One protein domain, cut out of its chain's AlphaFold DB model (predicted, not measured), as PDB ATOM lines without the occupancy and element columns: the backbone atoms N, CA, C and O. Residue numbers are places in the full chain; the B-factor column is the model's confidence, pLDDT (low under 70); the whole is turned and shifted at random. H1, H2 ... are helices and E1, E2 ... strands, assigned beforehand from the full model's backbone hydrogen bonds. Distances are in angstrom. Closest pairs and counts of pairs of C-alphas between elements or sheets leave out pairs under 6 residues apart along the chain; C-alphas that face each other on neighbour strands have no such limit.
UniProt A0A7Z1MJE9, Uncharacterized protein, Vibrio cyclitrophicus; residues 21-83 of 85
ATOM      1  N   THR A  21      34.075  44.495  31.010       72.38
ATOM      2  CA  THR A  21      32.971  43.923  30.238       72.38
ATOM      3  C   THR A  21      33.532  43.125  29.064       72.38
ATOM      4  O   THR A  21      32.993  42.071  28.724       72.38
ATOM      5  N   GLU A  22      34.662  43.586  28.522       80.50
ATOM      6  CA  GLU A  22      35.344  43.061  27.343       80.50
ATOM      7  C   GLU A  22      36.821  42.785  27.662       80.50
ATOM      8  O   GLU A  22      37.444  43.505  28.443       80.50
ATOM      9  N   ALA A  23      37.350  41.700  27.103       85.44
ATOM     10  CA  ALA A  23      38.755  41.317  27.147       85.44
ATOM     11  C   ALA A  23      39.221  40.894  25.764       85.44
ATOM     12  O   ALA A  23      38.436  40.489  24.905       85.44
ATOM     13  N   LYS A  24      40.533  40.917  25.585       88.44
ATOM     14  CA  LYS A  24      41.214  40.378  24.422       88.44
ATOM     15  C   LYS A  24      41.699  38.973  24.757       88.44
ATOM     16  O   LYS A  24      42.563  38.789  25.607       88.44
ATOM     17  N   LEU A  25      41.119  37.975  24.107       87.69
ATOM     18  CA  LEU A  25      41.560  36.590  24.153       87.69
ATOM     19  C   LEU A  25      42.614  36.358  23.075       87.69
ATOM     20  O   LEU A  25      42.337  36.480  21.884       87.69
ATOM     21  N   VAL A  26      43.802  35.968  23.503       87.12
ATOM     22  CA  VAL A  26      44.898  35.511  22.663       87.12
ATOM     23  C   VAL A  26      44.868  33.990  22.638       87.12
ATOM     24  O   VAL A  26      45.090  33.327  23.647       87.12
ATOM     25  N   THR A  27      44.555  33.435  21.475       87.38
ATOM     26  CA  THR A  27      44.586  31.992  21.230       87.38
ATOM     27  C   THR A  27      45.906  31.651  20.570       87.38
ATOM     28  O   THR A  27      46.201  32.183  19.501       87.38
ATOM     29  N   ILE A  28      46.689  30.779  21.195       85.94
ATOM     30  CA  ILE A  28      47.972  30.314  20.674       85.94
ATOM     31  C   ILE A  28      47.762  28.898  20.151       85.94
ATOM     32  O   ILE A  28      47.386  28.000  20.899       85.94
ATOM     33  N   ARG A  29      48.007  28.704  18.857       83.44
ATOM     34  CA  ARG A  29      47.941  27.407  18.189       83.44
ATOM     35  C   ARG A  29      49.321  27.001  17.724       83.44
ATOM     36  O   ARG A  29      49.956  27.697  16.929       83.44
ATOM     37  N   ARG A  30      49.780  25.838  18.176       78.94
ATOM     38  CA  ARG A  30      51.061  25.285  17.740       78.94
ATOM     39  C   ARG A  30      50.852  24.310  16.589       78.94
ATOM     40  O   ARG A  30      50.395  23.187  16.785       78.94
ATOM     41  N   HIS A  31      51.250  24.702  15.379       72.44
ATOM     42  CA  HIS A  31      51.215  23.792  14.240       72.44
ATOM     43  C   HIS A  31      52.317  22.731  14.390       72.44
ATOM     44  O   HIS A  31      53.503  23.014  14.226       72.44
ATOM     45  N   ARG A  32      51.927  21.478  14.673       64.31
ATOM     46  CA  ARG A  32      52.863  20.336  14.793       64.31
ATOM     47  C   ARG A  32      53.648  20.031  13.512       64.31
ATOM     48  O   ARG A  32      54.656  19.342  13.590       64.31
ATOM     49  N   ILE A  33      53.175  20.501  12.360       65.19
ATOM     50  CA  ILE A  33      53.711  20.136  11.041       65.19
ATOM     51  C   ILE A  33      54.799  21.122  10.590       65.19
ATOM     52  O   ILE A  33      55.813  20.698  10.051       65.19
ATOM     53  N   GLU A  34      54.621  22.419  10.856       62.38
ATOM     54  CA  GLU A  34      55.559  23.475  10.434       62.38
ATOM     55  C   GLU A  34      56.456  23.978  11.573       62.38
ATOM     56  O   GLU A  34      57.431  24.681  11.331       62.38
ATOM     57  N   GLY A  35      56.146  23.643  12.832       64.69
ATOM     58  CA  GLY A  35      56.844  24.213  13.989       64.69
ATOM     59  C   GLY A  35      56.547  25.702  14.206       64.69
ATOM     60  O   GLY A  35      57.061  26.292  15.154       64.69
ATOM     61  N   THR A  36      55.696  26.300  13.368       67.88
ATOM     62  CA  THR A  36      55.247  27.686  13.465       67.88
ATOM     63  C   THR A  36      54.126  27.811  14.495       67.88
ATOM     64  O   THR A  36      53.168  27.034  14.515       67.88
ATOM     65  N   LEU A  37      54.252  28.804  15.372       76.94
ATOM     66  CA  LEU A  37      53.185  29.221  16.273       76.94
ATOM     67  C   LEU A  37      52.304  30.229  15.541       76.94
ATOM     68  O   LEU A  37      52.778  31.272  15.094       76.94
ATOM     69  N   SER A  38      51.022  29.914  15.412       81.81
ATOM     70  CA  SER A  38      50.012  30.859  14.947       81.81
ATOM     71  C   SER A  38      49.259  31.391  16.153       81.81
ATOM     72  O   SER A  38      48.964  30.648  17.085       81.81
ATOM     73  N   PHE A  39      48.930  32.677  16.141       85.00
ATOM     74  CA  PHE A  39      48.123  33.272  17.194       85.00
ATOM     75  C   PHE A  39      46.977  34.083  16.610       85.00
ATOM     76  O   PHE A  39      47.087  34.651  15.525       85.00
ATOM     77  N   GLY A  40      45.871  34.120  17.341       85.50
ATOM     78  CA  GLY A  40      44.718  34.952  17.032       85.50
ATOM     79  C   GLY A  40      44.344  35.796  18.238       85.50
ATOM     80  O   GLY A  40      44.383  35.307  19.364       85.50
ATOM     81  N   VAL A  41      43.965  37.049  18.002       87.44
ATOM     82  CA  VAL A  41      43.409  37.935  19.029       87.44
ATOM     83  C   VAL A  41      41.922  38.103  18.750       87.44
ATOM     84  O   VAL A  41      41.534  38.515  17.661       87.44
ATOM     85  N   SER A  42      41.084  37.774  19.725       86.62
ATOM     86  CA  SER A  42      39.630  37.931  19.658       86.62
ATOM     87  C   SER A  42      39.148  38.793  20.812       86.62
ATOM     88  O   SER A  42      39.676  38.701  21.913       86.62
ATOM     89  N   THR A  43      38.131  39.621  20.595       88.25
ATOM     90  CA  THR A  43      37.455  40.305  21.703       88.25
ATOM     91  C   THR A  43      36.362  39.399  22.245       88.25
ATOM     92  O   THR A  43      35.479  38.983  21.499       88.25
ATOM     93  N   ILE A  44      36.426  39.093  23.537       85.56
ATOM     94  CA  ILE A  44      35.432  38.289  24.244       85.56
ATOM     95  C   ILE A  44      34.844  39.080  25.400       85.56
ATOM     96  O   ILE A  44      35.503  39.918  26.013       85.56
ATOM     97  N   SER A  45      33.596  38.789  25.739       82.88
ATOM     98  CA  SER A  45      32.988  39.355  26.938       82.88
ATOM     99  C   SER A  45      33.321  38.512  28.163       82.88
ATOM    100  O   SER A  45      33.507  37.299  28.069       82.88
ATOM    101  N   ARG A  46      33.277  39.121  29.349       75.56
ATOM    102  CA  ARG A  46      33.493  38.415  30.626       75.56
ATOM    103  C   ARG A  46      32.613  37.169  30.814       75.56
ATOM    104  O   ARG A  46      33.016  36.230  31.488       75.56
ATOM    105  N   GLN A  47      31.416  37.157  30.227       77.94
ATOM    106  CA  GLN A  47      30.485  36.022  30.293       77.94
ATOM    107  C   GLN A  47      30.950  34.801  29.481       77.94
ATOM    108  O   GLN A  47      30.488  33.696  29.736       77.94
ATOM    109  N   GLN A  48      31.853  34.995  28.515       75.94
ATOM    110  CA  GLN A  48      32.397  33.944  27.648       75.94
ATOM    111  C   GLN A  48      33.711  33.356  28.184       75.94
ATOM    112  O   GLN A  48      34.309  32.499  27.542       75.94
ATOM    113  N   VAL A  49      34.186  33.825  29.340       75.44
ATOM    114  CA  VAL A  49      35.449  33.371  29.926       75.44
ATOM    115  C   VAL A  49      35.280  31.963  30.469       75.44
ATOM    116  O   VAL A  49      34.547  31.748  31.435       75.44
ATOM    117  N   LEU A  50      35.980  31.017  29.853       74.19
ATOM    118  CA  LEU A  50      36.056  29.639  30.315       74.19
ATOM    119  C   LEU A  50      37.136  29.491  31.402       74.19
ATOM    120  O   LEU A  50      38.068  30.297  31.452       74.19
ATOM    121  N   PRO A  51      37.027  28.481  32.284       71.69
ATOM    122  CA  PRO A  51      38.003  28.243  33.351       71.69
ATOM    123  C   PRO A  51      39.421  27.946  32.839       71.69
ATOM    124  O   PRO A  51      40.376  28.162  33.578       71.69
ATOM    125  N   ASP A  52      39.560  27.503  31.589       78.38
ATOM    126  CA  ASP A  52      40.843  27.217  30.939       78.38
ATOM    127  C   ASP A  52      41.566  28.473  30.423       78.38
ATOM    128  O   ASP A  52      42.693  28.390  29.940       78.38
ATOM    129  N   TYR A  53      40.938  29.653  30.501       82.12
ATOM    130  CA  TYR A  53      41.567  30.901  30.079       82.12
ATOM    131  C   TYR A  53      42.465  31.440  31.181       82.12
ATOM    132  O   TYR A  53      42.015  31.788  32.277       82.12
ATOM    133  N   GLU A  54      43.744  31.582  30.872       80.25
ATOM    134  CA  GLU A  54      44.704  32.125  31.810       80.25
ATOM    135  C   GLU A  54      44.796  33.639  31.665       80.25
ATOM    136  O   GLU A  54      44.985  34.185  30.577       80.25
ATOM    137  N   ARG A  55      44.649  34.348  32.784       80.12
ATOM    138  CA  ARG A  55      44.685  35.806  32.775       80.12
ATOM    139  C   ARG A  55      46.108  36.311  32.825       80.12
ATOM    140  O   ARG A  55      46.811  36.097  33.811       80.12
ATOM    141  N   VAL A  56      46.491  37.013  31.767       80.38
ATOM    142  CA  VAL A  56      47.814  37.600  31.645       80.38
ATOM    143  C   VAL A  56      47.775  38.984  32.275       80.38
ATOM    144  O   VAL A  56      46.926  39.807  31.941       80.38
ATOM    145  N   TRP A  57      48.667  39.206  33.235       69.19
ATOM    146  CA  TRP A  57      48.809  40.487  33.933       69.19
ATOM    147  C   TRP A  57      50.142  41.151  33.612       69.19
ATOM    148  O   TRP A  57      50.209  42.368  33.501       69.19
ATOM    149  N   GLU A  58      51.181  40.340  33.428       63.09
ATOM    150  CA  GLU A  58      52.525  40.756  33.052       63.09
ATOM    151  C   GLU A  58      53.109  39.659  32.157       63.09
ATOM    152  O   GLU A  58      52.945  38.468  32.444       63.09
ATOM    153  N   GLN A  59      53.774  40.039  31.067       64.31
ATOM    154  CA  GLN A  59      54.513  39.107  30.223       64.31
ATOM    155  C   GLN A  59      55.902  39.669  29.946       64.31
ATOM    156  O   GLN A  59      56.067  40.845  29.627       64.31
ATOM    157  N   THR A  60      56.916  38.822  30.094       59.09
ATOM    158  CA  THR A  60      58.281  39.161  29.699       59.09
ATOM    159  C   THR A  60      58.352  39.136  28.177       59.09
ATOM    160  O   THR A  60      57.960  38.144  27.571       59.09
ATOM    161  N   ILE A  61      58.812  40.227  27.564       60.62
ATOM    162  CA  ILE A  61      59.012  40.323  26.112       60.62
ATOM    163  C   ILE A  61      60.124  39.338  25.742       60.62
ATOM    164  O   ILE A  61      61.258  39.542  26.173       60.62
ATOM    165  N   VAL A  62      59.806  38.260  25.014       64.88
ATOM    166  CA  VAL A  62      60.814  37.254  24.640       64.88
ATOM    167  C   VAL A  62      61.276  37.448  23.197       64.88
ATOM    168  O   VAL A  62      62.399  37.873  22.999       64.88
ATOM    169  N   GLU A  63      60.434  37.173  22.203       66.44
ATOM    170  CA  GLU A  63      60.691  37.405  20.755       66.44
ATOM    171  C   GLU A  63      59.506  36.912  19.896       66.44
ATOM    172  O   GLU A  63      59.464  37.095  18.680       66.44
ATOM    173  N   GLU A  64      58.517  36.262  20.516       77.50
ATOM    174  CA  GLU A  64      57.387  35.664  19.820       77.50
ATOM    175  C   GLU A  64      56.309  36.714  19.511       77.50
ATOM    176  O   GLU A  64      55.865  37.457  20.385       77.50
ATOM    177  N   ALA A  65      55.831  36.744  18.264       80.12
ATOM    178  CA  ALA A  65      54.884  37.756  17.784       80.12
ATOM    179  C   ALA A  65      53.584  37.845  18.610       80.12
ATOM    180  O   ALA A  65      53.035  38.933  18.787       80.12
ATOM    181  N   TYR A  66      53.108  36.729  19.173       80.38
ATOM    182  CA  TYR A  66      51.925  36.737  20.040       80.38
ATOM    183  C   TYR A  66      52.186  37.428  21.381       80.38
ATOM    184  O   TYR A  66      51.274  38.029  21.944       80.38
ATOM    185  N   GLN A  67      53.419  37.371  21.892       80.19
ATOM    186  CA  GLN A  67      53.793  38.043  23.135       80.19
ATOM    187  C   GLN A  67      53.887  39.549  22.931       80.19
ATOM    188  O   GLN A  67      53.425  40.312  23.773       80.19
ATOM    189  N   GLN A  68      54.409  39.979  21.779       82.88
ATOM    190  CA  GLN A  68      54.384  41.384  21.377       82.88
ATOM    191  C   GLN A  68      52.944  41.924  21.374       82.88
ATOM    192  O   GLN A  68      52.682  42.988  21.929       82.88
ATOM    193  N   ALA A  69      52.002  41.154  20.816       82.56
ATOM    194  CA  ALA A  69      50.589  41.518  20.800       82.56
ATOM    195  C   ALA A  69      49.988  41.584  22.215       82.56
ATOM    196  O   ALA A  69      49.273  42.525  22.532       82.56
ATOM    197  N   ILE A  70      50.298  40.622  23.090       83.44
ATOM    198  CA  ILE A  70      49.858  40.652  24.494       83.44
ATOM    199  C   ILE A  70      50.379  41.906  25.202       83.44
ATOM    200  O   ILE A  70      49.617  42.559  25.907       83.44
ATOM    201  N   VAL A  71      51.653  42.252  25.016       83.50
ATOM    202  CA  VAL A  71      52.269  43.429  25.642       83.50
ATOM    203  C   VAL A  71      51.613  44.716  25.159       83.50
ATOM    204  O   VAL A  71      51.290  45.559  25.986       83.50
ATOM    205  N   GLU A  72      51.347  44.847  23.860       84.38
ATOM    206  CA  GLU A  72      50.647  46.012  23.307       84.38
ATOM    207  C   GLU A  72      49.234  46.160  23.894       84.38
ATOM    208  O   GLU A  72      48.820  47.253  24.273       84.38
ATOM    209  N   LEU A  73      48.510  45.050  24.046       84.38
ATOM    210  CA  LEU A  73      47.182  45.050  24.658       84.38
ATOM    211  C   LEU A  73      47.234  45.403  26.153       84.38
ATOM    212  O   LEU A  73      46.402  46.168  26.639       84.38
ATOM    213  N   LEU A  74      48.219  44.879  26.887       83.31
ATOM    214  CA  LEU A  74      48.424  45.215  28.298       83.31
ATOM    215  C   LEU A  74      48.829  46.685  28.487       83.31
ATOM    216  O   LEU A  74      48.360  47.317  29.431       83.31
ATOM    217  N   ASP A  75      49.650  47.239  27.589       83.50
ATOM    218  CA  ASP A  75      50.048  48.656  27.589       83.50
ATOM    219  C   ASP A  75      48.844  49.584  27.363       83.50
ATOM    220  O   ASP A  75      48.695  50.604  28.035       83.50
ATOM    221  N   GLN A  76      47.900  49.164  26.514       82.62
ATOM    222  CA  GLN A  76      46.611  49.840  26.323       82.62
ATOM    223  C   GLN A  76      45.671  49.739  27.540       82.62
ATOM    224  O   GLN A  76      44.618  50.377  27.557       82.62
ATOM    225  N   GLY A  77      46.033  48.964  28.569       79.19
ATOM    226  CA  GLY A  77      45.204  48.724  29.750       79.19
ATOM    227  C   GLY A  77      44.064  47.729  29.517       79.19
ATOM    228  O   GLY A  77      43.157  47.639  30.349       79.19
ATOM    229  N   GLU A  78      44.099  46.980  28.410       82.75
ATOM    230  CA  GLU A  78      43.102  45.959  28.097       82.75
ATOM    231  C   GLU A  78      43.302  44.719  28.974       82.75
ATOM    232  O   GLU A  78      44.411  44.345  29.365       82.75
ATOM    233  N   VAL A  79      42.204  44.020  29.260       81.25
ATOM    234  CA  VAL A  79      42.299  42.725  29.931       81.25
ATOM    235  C   VAL A  79      42.663  41.661  28.914       81.25
ATOM    236  O   VAL A  79      41.885  41.385  28.005       81.25
ATOM    237  N   VAL A  80      43.822  41.034  29.102       83.62
ATOM    238  CA  VAL A  80      44.317  39.990  28.207       83.62
ATOM    239  C   VAL A  80      44.137  38.611  28.830       83.62
ATOM    240  O   VAL A  80      44.512  38.348  29.976       83.62
ATOM    241  N   LEU A  81      43.541  37.715  28.057       85.31
ATOM    242  CA  LEU A  81      43.389  36.305  28.378       85.31
ATOM    243  C   LEU A  81      44.190  35.497  27.370       85.31
ATOM    244  O   LEU A  81      44.198  35.840  26.194       85.31
ATOM    245  N   ARG A  82      44.845  34.429  27.810       84.38
ATOM    246  CA  ARG A  82      45.531  33.489  26.928       84.38
ATOM    247  C   ARG A  82      44.921  32.102  27.035       84.38
ATOM    248  O   ARG A  82      44.514  31.679  28.115       84.38
ATOM    249  N   VAL A  83      44.888  31.405  25.909       83.31
ATOM    250  CA  VAL A  83      44.549  29.986  25.838       83.31
ATOM    251  C   VAL A  83      45.477  29.309  24.836       83.31
ATOM    252  O   VAL A  83      45.763  29.866  23.773       83.31
TER     253      VAL A  83
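What this domain is: This is residues 21 to 83 of the 85 residues of an uncharacterized protein of Vibrio cyclitrophicus (UniProt A0A7Z1MJE9). A twisted sheet of four strands has one helix, H1, packed over one face, making two layers, a sheet and a helix on one face of it. The long hairpin of E1 and E2 makes the longest axis, and its tip, residues 31 to 36, sticks out. The printed part has 63 residues, with E1, E2, E3, H1 and E4 along the chain; the class is mixed, helices and strands. The mixed sheet runs E2, E1, E4, E3, and the whole is compact, radius of gyration of the C-alphas 11.9 A, yet elongated, spanning 36 by 23 by 15 A.

Where its parts are: Find C-alpha 22 at (35.344, 43.061, 27.343); from there E1, residues 22 to 30, runs 25.6 A. E2, residues 37 to 45, returns over 25.0 A. E3 is residues 54 to 56, 6.3 A, and H1 is residues 65 to 75, 15.4 A. E4, residues 80 to 83, 10.3 A, ends at C-alpha 83, (44.549, 29.986, 25.838).

How they stand to each other: Look first at E1 and E2, an antiparallel hairpin, where N 25 and O 42 are 2.7 A apart. E4 is parallel to E1, with N 26 and O 81 at 2.7 A. E3, an edge strand, is antiparallel to E4, with N 82 and O 54 at 2.8 A. H1 is on the sheet at a height of 8.9 A, over E1 and E4, and runs along the strands, at 14 degrees to E1 on the local plane. Its closest C-alphas to E1 are those of Ile 70 and Val 26, 7.4 A. In H1 every O i to N i+4 pair is within hydrogen-bond range.

The domain as a whole: The C-alphas farthest apart, those of Thr 21 and Ile 33, are 36.9 A apart. The printed part has no cut and no long link. In this predicted model, pLDDT is under 70 at residues 32 to 36 and 57 to 63.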